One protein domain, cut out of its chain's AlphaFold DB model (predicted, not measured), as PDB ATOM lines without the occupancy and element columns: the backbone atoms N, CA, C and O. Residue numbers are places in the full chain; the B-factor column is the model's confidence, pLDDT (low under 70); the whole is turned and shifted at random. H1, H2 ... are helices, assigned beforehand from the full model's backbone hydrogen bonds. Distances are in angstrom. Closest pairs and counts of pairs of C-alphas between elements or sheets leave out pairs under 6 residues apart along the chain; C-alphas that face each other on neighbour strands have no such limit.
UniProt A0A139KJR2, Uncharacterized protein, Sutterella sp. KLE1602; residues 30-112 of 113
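What this domain is: This is residues 30 to 112 of the 113 residues of an uncharacterized protein of Sutterella sp. KLE1602 (UniProt A0A139KJR2). A long helical hairpin of H1 and H2, two helices side by side and running opposite ways, has a third helix, H3, sticking out beyond the far end of H2 as a free arm. The arm makes much of the length, and H2 and H3 follow one another roughly along the long axis. The printed part has 83 residues, with three named helices in the order H1, H2, H3 and no named strand; the class is all helix. The whole is extended, with a radius of gyration of the C-alphas of 23.4 A and spans of 81 by 24 by 9 A.

How they stand to each other: Start with the longest helix, H2, residues 62 to 87, which has a kink of 29 degrees near residue 72. It touches H1, residues 30 to 50, at a shallow tilt of 16 degrees, opposite ways, and the two form a hairpin. Their closest C-alphas are those of Leu 50 and Trp 63, 5.2 A apart. H3, residues 92 to 110, is apart from both H1 and H2. In H1, H2 and H3 every O i to N i+4 pair is within hydrogen-bond range.

Where its parts are: Find C-alpha 62 at (8.221, 50.738, 74.475); from there H2 runs 35.1 A to C-alpha 87. Go back to C-alpha 30 at (38.360, 57.599, 84.873), where H1 begins its 29.8 A to C-alpha 50. H3 covers 26.9 A from C-alpha 92 and ends at C-alpha 110, at (73.113, 73.842, 64.710).

The domain as a whole: The C-alphas farthest apart are those of Asp 54 and Gln 112, 81.0 A. The printed part has no cut. Look between H1 and H2 for a long link of 11 residues, where residues 56 to 57 pair with residues 60 to 61, antiparallel; H2 to H3 is a tight link of 4 residues. Residues 87 to 112 stand free. The mean pLDDT of the printed part is 72.4; it is under 70 at residues 49 to 60, 84 to 97, 100 and 106 to 112.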
ATOM      1  N   ALA A  30      39.446  57.064  84.053       77.19
ATOM      2  CA  ALA A  30      38.360  57.599  84.873       77.19
ATOM      3  C   ALA A  30      37.234  58.215  84.028       77.19
ATOM      4  O   ALA A  30      36.058  58.008  84.322       77.19
ATOM      5  N   ALA A  31      37.575  58.927  82.953       77.25
ATOM      6  CA  ALA A  31      36.583  59.498  82.047       77.25
ATOM      7  C   ALA A  31      35.826  58.415  81.260       77.25
ATOM      8  O   ALA A  31      34.599  58.461  81.160       77.25
ATOM      9  N   THR A  32      36.535  57.391  80.779       81.50
ATOM     10  CA  THR A  32      35.913  56.233  80.115       81.50
ATOM     11  C   THR A  32      35.006  55.467  81.081       81.50
ATOM     12  O   THR A  32      33.883  55.110  80.726       81.50
ATOM     13  N   LEU A  33      35.447  55.282  82.330       85.06
ATOM     14  CA  LEU A  33      34.658  54.659  83.393       85.06
ATOM     15  C   LEU A  33      33.394  55.469  83.705       85.06
ATOM     16  O   LEU A  33      32.325  54.885  83.856       85.06
ATOM     17  N   ALA A  34      33.488  56.800  83.766       81.06
ATOM     18  CA  ALA A  34      32.337  57.666  84.004       81.06
ATOM     19  C   ALA A  34      31.299  57.558  82.875       81.06
ATOM     20  O   ALA A  34      30.102  57.450  83.143       81.06
ATOM     21  N   VAL A  35      31.748  57.516  81.618       83.06
ATOM     22  CA  VAL A  35      30.864  57.331  80.458       83.06
ATOM     23  C   VAL A  35      30.228  55.937  80.445       83.06
ATOM     24  O   VAL A  35      29.026  55.806  80.192       83.06
ATOM     25  N   ALA A  36      30.995  54.899  80.779       84.38
ATOM     26  CA  ALA A  36      30.476  53.543  80.920       84.38
ATOM     27  C   ALA A  36      29.430  53.452  82.045       84.38
ATOM     28  O   ALA A  36      28.356  52.891  81.839       84.38
ATOM     29  N   ALA A  37      29.699  54.061  83.204       86.12
ATOM     30  CA  ALA A  37      28.774  54.109  84.332       86.12
ATOM     31  C   ALA A  37      27.487  54.875  83.991       86.12
ATOM     32  O   ALA A  37      26.398  54.423  84.335       86.12
ATOM     33  N   PHE A  38      27.589  55.992  83.266       85.25
ATOM     34  CA  PHE A  38      26.425  56.738  82.789       85.25
ATOM     35  C   PHE A  38      25.574  55.910  81.821       85.25
ATOM     36  O   PHE A  38      24.355  55.843  81.966       85.25
ATOM     37  N   THR A  39      26.214  55.232  80.865       84.06
ATOM     38  CA  THR A  39      25.517  54.368  79.901       84.06
ATOM     39  C   THR A  39      24.833  53.201  80.615       84.06
ATOM     40  O   THR A  39      23.668  52.915  80.351       84.06
ATOM     41  N   MET A  40      25.510  52.576  81.584       86.19
ATOM     42  CA  MET A  40      24.930  51.542  82.445       86.19
ATOM     43  C   MET A  40      23.706  52.072  83.207       86.19
ATOM     44  O   MET A  40      22.653  51.441  83.186       86.19
ATOM     45  N   ALA A  41      23.821  53.242  83.843       87.56
ATOM     46  CA  ALA A  41      22.725  53.864  84.578       87.56
ATOM     47  C   ALA A  41      21.535  54.190  83.667       87.56
ATOM     48  O   ALA A  41      20.395  53.984  84.069       87.56
ATOM     49  N   TYR A  42      21.789  54.635  82.433       85.62
ATOM     50  CA  TYR A  42      20.742  54.866  81.441       85.62
ATOM     51  C   TYR A  42      19.984  53.581  81.098       85.62
ATOM     52  O   TYR A  42      18.757  53.585  81.121       85.62
ATOM     53  N   PHE A  43      20.690  52.478  80.832       81.31
ATOM     54  CA  PHE A  43      20.044  51.191  80.554       81.31
ATOM     55  C   PHE A  43      19.211  50.706  81.739       81.31
ATOM     56  O   PHE A  43      18.068  50.298  81.559       81.31
ATOM     57  N   TRP A  44      19.746  50.804  82.955       83.50
ATOM     58  CA  TRP A  44      19.007  50.447  84.164       83.50
ATOM     59  C   TRP A  44      17.785  51.339  84.385       83.50
ATOM     60  O   TRP A  44      16.713  50.823  84.679       83.50
ATOM     61  N   ALA A  45      17.910  52.652  84.191       81.75
ATOM     62  CA  ALA A  45      16.791  53.582  84.292       81.75
ATOM     63  C   ALA A  45      15.727  53.313  83.220       81.75
ATOM     64  O   ALA A  45      14.542  53.362  83.523       81.75
ATOM     65  N   ALA A  46      16.130  52.989  81.989       76.69
ATOM     66  CA  ALA A  46      15.209  52.623  80.920       76.69
ATOM     67  C   ALA A  46      14.441  51.338  81.251       76.69
ATOM     68  O   ALA A  46      13.239  51.288  81.019       76.69
ATOM     69  N   VAL A  47      15.100  50.331  81.833       76.00
ATOM     70  CA  VAL A  47      14.433  49.104  82.297       76.00
ATOM     71  C   VAL A  47      13.468  49.427  83.434       76.00
ATOM     72  O   VAL A  47      12.284  49.155  83.307       76.00
ATOM     73  N   TRP A  48      13.934  50.087  84.494       80.12
ATOM     74  CA  TRP A  48      13.129  50.346  85.692       80.12
ATOM     75  C   TRP A  48      11.935  51.279  85.438       80.12
ATOM     76  O   TRP A  48      10.886  51.131  86.057       80.12
ATOM     77  N   LEU A  49      12.083  52.253  84.533       69.31
ATOM     78  CA  LEU A  49      11.042  53.239  84.233       69.31
ATOM     79  C   LEU A  49       9.996  52.718  83.236       69.31
ATOM     80  O   LEU A  49       8.848  53.150  83.292       69.31
ATOM     81  N   LEU A  50      10.380  51.831  82.309       66.12
ATOM     82  CA  LEU A  50       9.485  51.324  81.257       66.12
ATOM     83  C   LEU A  50       9.035  49.869  81.470       66.12
ATOM     84  O   LEU A  50       8.259  49.376  80.655       66.12
ATOM     85  N   GLU A  51       9.460  49.199  82.545       65.44
ATOM     86  CA  GLU A  51       8.991  47.853  82.923       65.44
ATOM     87  C   GLU A  51       7.466  47.799  83.128       65.44
ATOM     88  O   GLU A  51       6.833  46.832  82.720       65.44
ATOM     89  N   ASP A  52       6.865  48.869  83.659       61.84
ATOM     90  CA  ASP A  52       5.412  48.969  83.904       61.84
ATOM     91  C   ASP A  52       4.625  49.506  82.685       61.84
ATOM     92  O   ASP A  52       3.407  49.667  82.701       61.84
ATOM     93  N   SER A  53       5.317  49.846  81.593       56.94
ATOM     94  CA  SER A  53       4.688  50.495  80.442       56.94
ATOM     95  C   SER A  53       4.112  49.470  79.462       56.94
ATOM     96  O   SER A  53       4.772  49.097  78.495       56.94
ATOM     97  N   ASP A  54       2.832  49.119  79.619       59.22
ATOM     98  CA  ASP A  54       2.019  48.348  78.646       59.22
ATOM     99  C   ASP A  54       1.751  49.108  77.319       59.22
ATOM    100  O   ASP A  54       0.903  48.749  76.496       59.22
ATOM    101  N   MET A  55       2.474  50.206  77.083       58.81
ATOM    102  CA  MET A  55       2.407  50.957  75.840       58.81
ATOM    103  C   MET A  55       3.247  50.256  74.773       58.81
ATOM    104  O   MET A  55       4.455  50.062  74.910       58.81
ATOM    105  N   THR A  56       2.598  49.895  73.673       66.75
ATOM    106  CA  THR A  56       3.242  49.330  72.488       66.75
ATOM    107  C   THR A  56       3.357  50.410  71.415       66.75
ATOM    108  O   THR A  56       2.367  51.012  71.003       66.75
ATOM    109  N   ILE A  57       4.579  50.675  70.950       63.66
ATOM    110  CA  ILE A  57       4.850  51.568  69.816       63.66
ATOM    111  C   ILE A  57       5.263  50.688  68.640       63.66
ATOM    112  O   ILE A  57       6.166  49.866  68.765       63.66
ATOM    113  N   LEU A  58       4.601  50.847  67.488       64.38
ATOM    114  CA  LEU A  58       4.867  50.043  66.282       64.38
ATOM    115  C   LEU A  58       4.783  48.523  66.538       64.38
ATOM    116  O   LEU A  58       5.567  47.749  65.998       64.38
ATOM    117  N   SER A  59       3.825  48.091  67.368       66.44
ATOM    118  CA  SER A  59       3.610  46.681  67.729       66.44
ATOM    119  C   SER A  59       4.752  46.024  68.525       66.44
ATOM    120  O   SER A  59       4.738  44.807  68.706       66.44
ATOM    121  N   MET A  60       5.713  46.811  69.019       62.81
ATOM    122  CA  MET A  60       6.823  46.363  69.859       62.81
ATOM    123  C   MET A  60       6.832  47.138  71.184       62.81
ATOM    124  O   MET A  60       6.380  48.287  71.246       62.81
ATOM    125  N   PRO A  61       7.308  46.515  72.268       74.94
ATOM    126  CA  PRO A  61       7.263  47.129  73.582       74.94
ATOM    127  C   PRO A  61       8.098  48.411  73.667       74.94
ATOM    128  O   PRO A  61       9.203  48.498  73.126       74.94
ATOM    129  N   VAL A  62       7.584  49.417  74.375       73.56
ATOM    130  CA  VAL A  62       8.221  50.738  74.475       73.56
ATOM    131  C   VAL A  62       9.602  50.682  75.133       73.56
ATOM    132  O   VAL A  62      10.502  51.394  74.683       73.56
ATOM    133  N   TRP A  63       9.836  49.780  76.096       72.88
ATOM    134  CA  TRP A  63      11.176  49.573  76.677       72.88
ATOM    135  C   TRP A  63      12.208  49.151  75.623       72.88
ATOM    136  O   TRP A  63      13.369  49.558  75.691       72.88
ATOM    137  N   PHE A  64      11.790  48.375  74.617       75.62
ATOM    138  CA  PHE A  64      12.664  47.920  73.541       75.62
ATOM    139  C   PHE A  64      13.017  49.078  72.610       75.62
ATOM    140  O   PHE A  64      14.188  49.299  72.322       75.62
ATOM    141  N   MET A  65      12.033  49.889  72.214       78.12
ATOM    142  CA  MET A  65      12.279  51.083  71.397       78.12
ATOM    143  C   MET A  65      13.146  52.117  72.123       78.12
ATOM    144  O   MET A  65      14.072  52.669  71.526       78.12
ATOM    145  N   ALA A  66      12.897  52.346  73.412       76.50
ATOM    146  CA  ALA A  66      13.713  53.232  74.233       76.50
ATOM    147  C   ALA A  66      15.155  52.717  74.357       76.50
ATOM    148  O   ALA A  66      16.097  53.494  74.237       76.50
ATOM    149  N   SER A  67      15.343  51.404  74.502       79.12
ATOM    150  CA  SER A  67      16.676  50.800  74.565       79.12
ATOM    151  C   SER A  67      17.405  50.854  73.220       79.12
ATOM    152  O   SER A  67      18.573  51.227  73.170       79.12
ATOM    153  N   CYS A  68      16.734  50.515  72.117       80.31
ATOM    154  CA  CYS A  68      17.355  50.452  70.795       80.31
ATOM    155  C   CYS A  68      17.622  51.844  70.211       80.31
ATOM    156  O   CYS A  68      18.742  52.143  69.799       80.31
ATOM    157  N   VAL A  69      16.604  52.704  70.176       83.88
ATOM    158  CA  VAL A  69      16.708  54.041  69.577       83.88
ATOM    159  C   VAL A  69      17.312  55.019  70.576       83.88
ATOM    160  O   VAL A  69      18.259  55.733  70.252       83.88
ATOM    161  N   GLY A  70      16.816  55.028  71.813       82.38
ATOM    162  CA  GLY A  70      17.350  55.893  72.862       82.38
ATOM    163  C   GLY A  70      18.786  55.530  73.238       82.38
ATOM    164  O   GLY A  70      19.627  56.423  73.327       82.38
ATOM    165  N   GLY A  71      19.115  54.236  73.321       83.56
ATOM    166  CA  GLY A  71      20.491  53.775  73.530       83.56
ATOM    167  C   GLY A  71      21.451  54.215  72.423       83.56
ATOM    168  O   GLY A  71      22.589  54.577  72.722       83.56
ATOM    169  N   TYR A  72      21.003  54.278  71.164       86.25
ATOM    170  CA  TYR A  72      21.814  54.823  70.073       86.25
ATOM    171  C   TYR A  72      22.135  56.307  70.291       86.25
ATOM    172  O   TYR A  72      23.305  56.687  70.281       86.25
ATOM    173  N   PHE A  73      21.126  57.144  70.551       88.12
ATOM    174  CA  PHE A  73      21.349  58.574  70.789       88.12
ATOM    175  C   PHE A  73      22.189  58.836  72.038       88.12
ATOM    176  O   PHE A  73      23.078  59.686  72.008       88.12
ATOM    177  N   VAL A  74      21.952  58.084  73.115       85.19
ATOM    178  CA  VAL A  74      22.752  58.165  74.341       85.19
ATOM    179  C   VAL A  74      24.192  57.759  74.075       85.19
ATOM    180  O   VAL A  74      25.088  58.474  74.505       85.19
ATOM    181  N   SER A  75      24.428  56.685  73.321       83.88
ATOM    182  CA  SER A  75      25.775  56.266  72.926       83.88
ATOM    183  C   SER A  75      26.480  57.343  72.094       83.88
ATOM    184  O   SER A  75      27.604  57.725  72.406       83.88
ATOM    185  N   VAL A  76      25.804  57.921  71.095       86.69
ATOM    186  CA  VAL A  76      26.368  59.004  70.270       86.69
ATOM    187  C   VAL A  76      26.690  60.238  71.114       86.69
ATOM    188  O   VAL A  76      27.780  60.793  70.990       86.69
ATOM    189  N   ALA A  77      25.784  60.659  71.999       83.56
ATOM    190  CA  ALA A  77      26.012  61.793  72.891       83.56
ATOM    191  C   ALA A  77      27.146  61.512  73.889       83.56
ATOM    192  O   ALA A  77      27.998  62.369  74.110       83.56
ATOM    193  N   ALA A  78      27.194  60.304  74.448       82.25
ATOM    194  CA  ALA A  78      28.239  59.846  75.353       82.25
ATOM    195  C   ALA A  78      29.614  59.855  74.678       82.25
ATOM    196  O   ALA A  78      30.562  60.400  75.239       82.25
ATOM    197  N   VAL A  79      29.717  59.331  73.453       82.19
ATOM    198  CA  VAL A  79      30.944  59.386  72.649       82.19
ATOM    199  C   VAL A  79      31.294  60.826  72.300       82.19
ATOM    200  O   VAL A  79      32.453  61.205  72.407       82.19
ATOM    201  N   TRP A  80      30.325  61.666  71.937       83.94
ATOM    202  CA  TRP A  80      30.581  63.077  71.638       83.94
ATOM    203  C   TRP A  80      31.130  63.836  72.852       83.94
ATOM    204  O   TRP A  80      32.102  64.581  72.729       83.94
ATOM    205  N   VAL A  81      30.555  63.608  74.037       76.50
ATOM    206  CA  VAL A  81      31.054  64.163  75.301       76.50
ATOM    207  C   VAL A  81      32.431  63.593  75.633       76.50
ATOM    208  O   VAL A  81      33.318  64.366  75.982       76.50
ATOM    209  N   LEU A  82      32.646  62.282  75.476       77.69
ATOM    210  CA  LEU A  82      33.950  61.648  75.675       77.69
ATOM    211  C   LEU A  82      34.996  62.270  74.745       77.69
ATOM    212  O   LEU A  82      36.067  62.639  75.203       77.69
ATOM    213  N   VAL A  83      34.683  62.466  73.464       76.38
ATOM    214  CA  VAL A  83      35.597  63.091  72.504       76.38
ATOM    215  C   VAL A  83      35.902  64.525  72.919       76.38
ATOM    216  O   VAL A  83      37.060  64.896  73.069       76.38
ATOM    217  N   LYS A  84      34.879  65.329  73.206       69.88
ATOM    218  CA  LYS A  84      35.057  66.741  73.558       69.88
ATOM    219  C   LYS A  84      35.705  66.958  74.929       69.88
ATOM    220  O   LYS A  84      36.237  68.031  75.183       69.88
ATOM    221  N   ARG A  85      35.639  65.977  75.835       66.50
ATOM    222  CA  ARG A  85      36.173  66.086  77.199       66.50
ATOM    223  C   ARG A  85      37.490  65.341  77.404       66.50
ATOM    224  O   ARG A  85      38.281  65.837  78.188       66.50
ATOM    225  N   CYS A  86      37.732  64.218  76.722       64.81
ATOM    226  CA  CYS A  86      39.020  63.514  76.726       64.81
ATOM    227  C   CYS A  86      39.962  64.037  75.645       64.81
ATOM    228  O   CYS A  86      41.092  64.345  75.974       64.81
ATOM    229  N   PHE A  87      39.548  64.175  74.379       55.75
ATOM    230  CA  PHE A  87      40.491  64.574  73.316       55.75
ATOM    231  C   PHE A  87      40.863  66.058  73.354       55.75
ATOM    232  O   PHE A  87      41.914  66.416  72.848       55.75
ATOM    233  N   THR A  88      40.047  66.921  73.963       51.56
ATOM    234  CA  THR A  88      40.469  68.295  74.301       51.56
ATOM    235  C   THR A  88      41.407  68.328  75.513       51.56
ATOM    236  O   THR A  88      42.146  69.286  75.678       51.56
ATOM    237  N   ASP A  89      41.384  67.294  76.357       54.59
ATOM    238  CA  ASP A  89      42.245  67.167  77.543       54.59
ATOM    239  C   ASP A  89      43.543  66.390  77.233       54.59
ATOM    240  O   ASP A  89      44.547  66.564  77.924       54.59
ATOM    241  N   ILE A  90      43.561  65.613  76.134       55.06
ATOM    242  CA  ILE A  90      44.762  65.358  75.329       55.06
ATOM    243  C   ILE A  90      45.178  66.728  74.798       55.06
ATOM    244  O   ILE A  90      44.749  67.156  73.728       55.06
ATOM    245  N   ASP A  91      45.954  67.455  75.592       52.66
ATOM    246  CA  ASP A  91      46.423  68.788  75.254       52.66
ATOM    247  C   ASP A  91      47.459  68.673  74.122       52.66
ATOM    248  O   ASP A  91      48.676  68.621  74.313       52.66
ATOM    249  N   LEU A  92      46.935  68.534  72.903       54.03
ATOM    250  CA  LEU A  92      47.692  68.594  71.660       54.03
ATOM    251  C   LEU A  92      48.430  69.935  71.556       54.03
ATOM    252  O   LEU A  92      49.460  69.987  70.892       54.03
ATOM    253  N   ASP A  93      47.940  70.985  72.221       59.88
ATOM    254  CA  ASP A  93      48.579  72.298  72.307       59.88
ATOM    255  C   ASP A  93      49.861  72.252  73.157       59.88
ATOM    256  O   ASP A  93      50.894  72.761  72.728       59.88
ATOM    257  N   GLU A  94      49.859  71.585  74.310       62.84
ATOM    258  CA  GLU A  94      51.032  71.367  75.159       62.84
ATOM    259  C   GLU A  94      52.043  70.464  74.440       62.84
ATOM    260  O   GLU A  94      53.241  70.755  74.415       62.84
ATOM    261  N   ALA A  95      51.565  69.409  73.766       62.06
ATOM    262  CA  ALA A  95      52.403  68.566  72.913       62.06
ATOM    263  C   ALA A  95      53.012  69.360  71.738       62.06
ATOM    264  O   ALA A  95      54.200  69.216  71.442       62.06
ATOM    265  N   ALA A  96      52.239  70.244  71.102       64.31
ATOM    266  CA  ALA A  96      52.703  71.111  70.020       64.31
ATOM    267  C   ALA A  96      53.684  72.187  70.508       64.31
ATOM    268  O   ALA A  96      54.647  72.504  69.804       64.31
ATOM    269  N   ARG A  97      53.496  72.725  71.720       68.88
ATOM    270  CA  ARG A  97      54.431  73.670  72.346       68.88
ATOM    271  C   ARG A  97      55.737  73.005  72.748       68.88
ATOM    272  O   ARG A  97      56.790  73.572  72.475       68.88
ATOM    273  N   GLY A  98      55.682  71.802  73.318       71.12
ATOM    274  CA  GLY A  98      56.871  71.003  73.619       71.12
ATOM    275  C   GLY A  98      57.658  70.641  72.357       71.12
ATOM    276  O   GLY A  98      58.877  70.805  72.323       71.12
ATOM    277  N   TYR A  99      56.965  70.238  71.287       70.62
ATOM    278  CA  TYR A  99      57.580  69.982  69.981       70.62
ATOM    279  C   TYR A  99      58.219  71.246  69.384       70.62
ATOM    280  O   TYR A  99      59.362  71.211  68.932       70.62
ATOM    281  N   SER A 100      57.514  72.379  69.432       69.56
ATOM    282  CA  SER A 100      58.017  73.653  68.902       69.56
ATOM    283  C   SER A 100      59.225  74.175  69.684       69.56
ATOM    284  O   SER A 100      60.180  74.651  69.077       69.56
ATOM    285  N   ALA A 101      59.212  74.055  71.015       74.94
ATOM    286  CA  ALA A 101      60.319  74.463  71.878       74.94
ATOM    287  C   ALA A 101      61.568  73.595  71.658       74.94
ATOM    288  O   ALA A 101      62.657  74.130  71.458       74.94
ATOM    289  N   GLY A 102      61.404  72.268  71.594       73.25
ATOM    290  CA  GLY A 102      62.515  71.351  71.323       73.25
ATOM    291  C   GLY A 102      63.120  71.529  69.926       73.25
ATOM    292  O   GLY A 102      64.330  71.398  69.750       73.25
ATOM    293  N   ASN A 103      62.303  71.878  68.926       70.44
ATOM    294  CA  ASN A 103      62.787  72.157  67.573       70.44
ATOM    295  C   ASN A 103      63.557  73.492  67.483       70.44
ATOM    296  O   ASN A 103      64.484  73.611  66.686       70.44
ATOM    297  N   LEU A 104      63.209  74.477  68.320       71.56
ATOM    298  CA  LEU A 104      63.910  75.762  68.440       71.56
ATOM    299  C   LEU A 104      65.283  75.624  69.110       71.56
ATOM    300  O   LEU A 104      66.250  76.202  68.621       71.56
ATOM    301  N   GLU A 105      65.393  74.831  70.180       72.81
ATOM    302  CA  GLU A 105      66.694  74.514  70.791       72.81
ATOM    303  C   GLU A 105      67.616  73.778  69.814       72.81
ATOM    304  O   GLU A 105      68.799  74.103  69.718       72.81
ATOM    305  N   LYS A 106      67.074  72.829  69.035       62.84
ATOM    306  CA  LYS A 106      67.851  72.128  68.004       62.84
ATOM    307  C   LYS A 106      68.366  73.072  66.919       62.84
ATOM    308  O   LYS A 106      69.549  73.026  66.605       62.84
ATOM    309  N   ALA A 107      67.506  73.945  66.394       65.38
ATOM    310  CA  ALA A 107      67.889  74.903  65.360       65.38
ATOM    311  C   ALA A 107      68.916  75.937  65.860       65.38
ATOM    312  O   ALA A 107      69.799  76.336  65.108       65.38
ATOM    313  N   GLY A 108      68.836  76.348  67.131       60.06
ATOM    314  CA  GLY A 108      69.818  77.248  67.746       60.06
ATOM    315  C   GLY A 108      71.172  76.592  68.041       60.06
ATOM    316  O   GLY A 108      72.187  77.281  68.056       60.06
ATOM    317  N   GLY A 109      71.206  75.272  68.254       58.66
ATOM    318  CA  GLY A 109      72.445  74.515  68.454       58.66
ATOM    319  C   GLY A 109      73.202  74.199  67.160       58.66
ATOM    320  O   GLY A 109      74.424  74.066  67.190       58.66
ATOM    321  N   GLU A 110      72.504  74.107  66.024       59.31
ATOM    322  CA  GLU A 110      73.113  73.842  64.710       59.31
ATOM    323  C   GLU A 110      73.798  75.079  64.096       59.31
ATOM    324  O   GLU A 110      74.743  74.918  63.334       59.31
ATOM    325  N   ASP A 111      73.395  76.301  64.469       55.75
ATOM    326  CA  ASP A 111      74.052  77.555  64.039       55.75
ATOM    327  C   ASP A 111      75.356  77.851  64.816       55.75
ATOM    328  O   ASP A 111      76.114  78.754  64.468       55.75
ATOM    329  N   GLN A 112      75.636  77.084  65.879       50.69
ATOM    330  CA  GLN A 112      76.783  77.290  66.771       50.69
ATOM    331  C   GLN A 112      77.916  76.250  66.596       50.69
ATOM    332  O   GLN A 112      78.882  76.288  67.363       50.69
TER     333      GLN A 112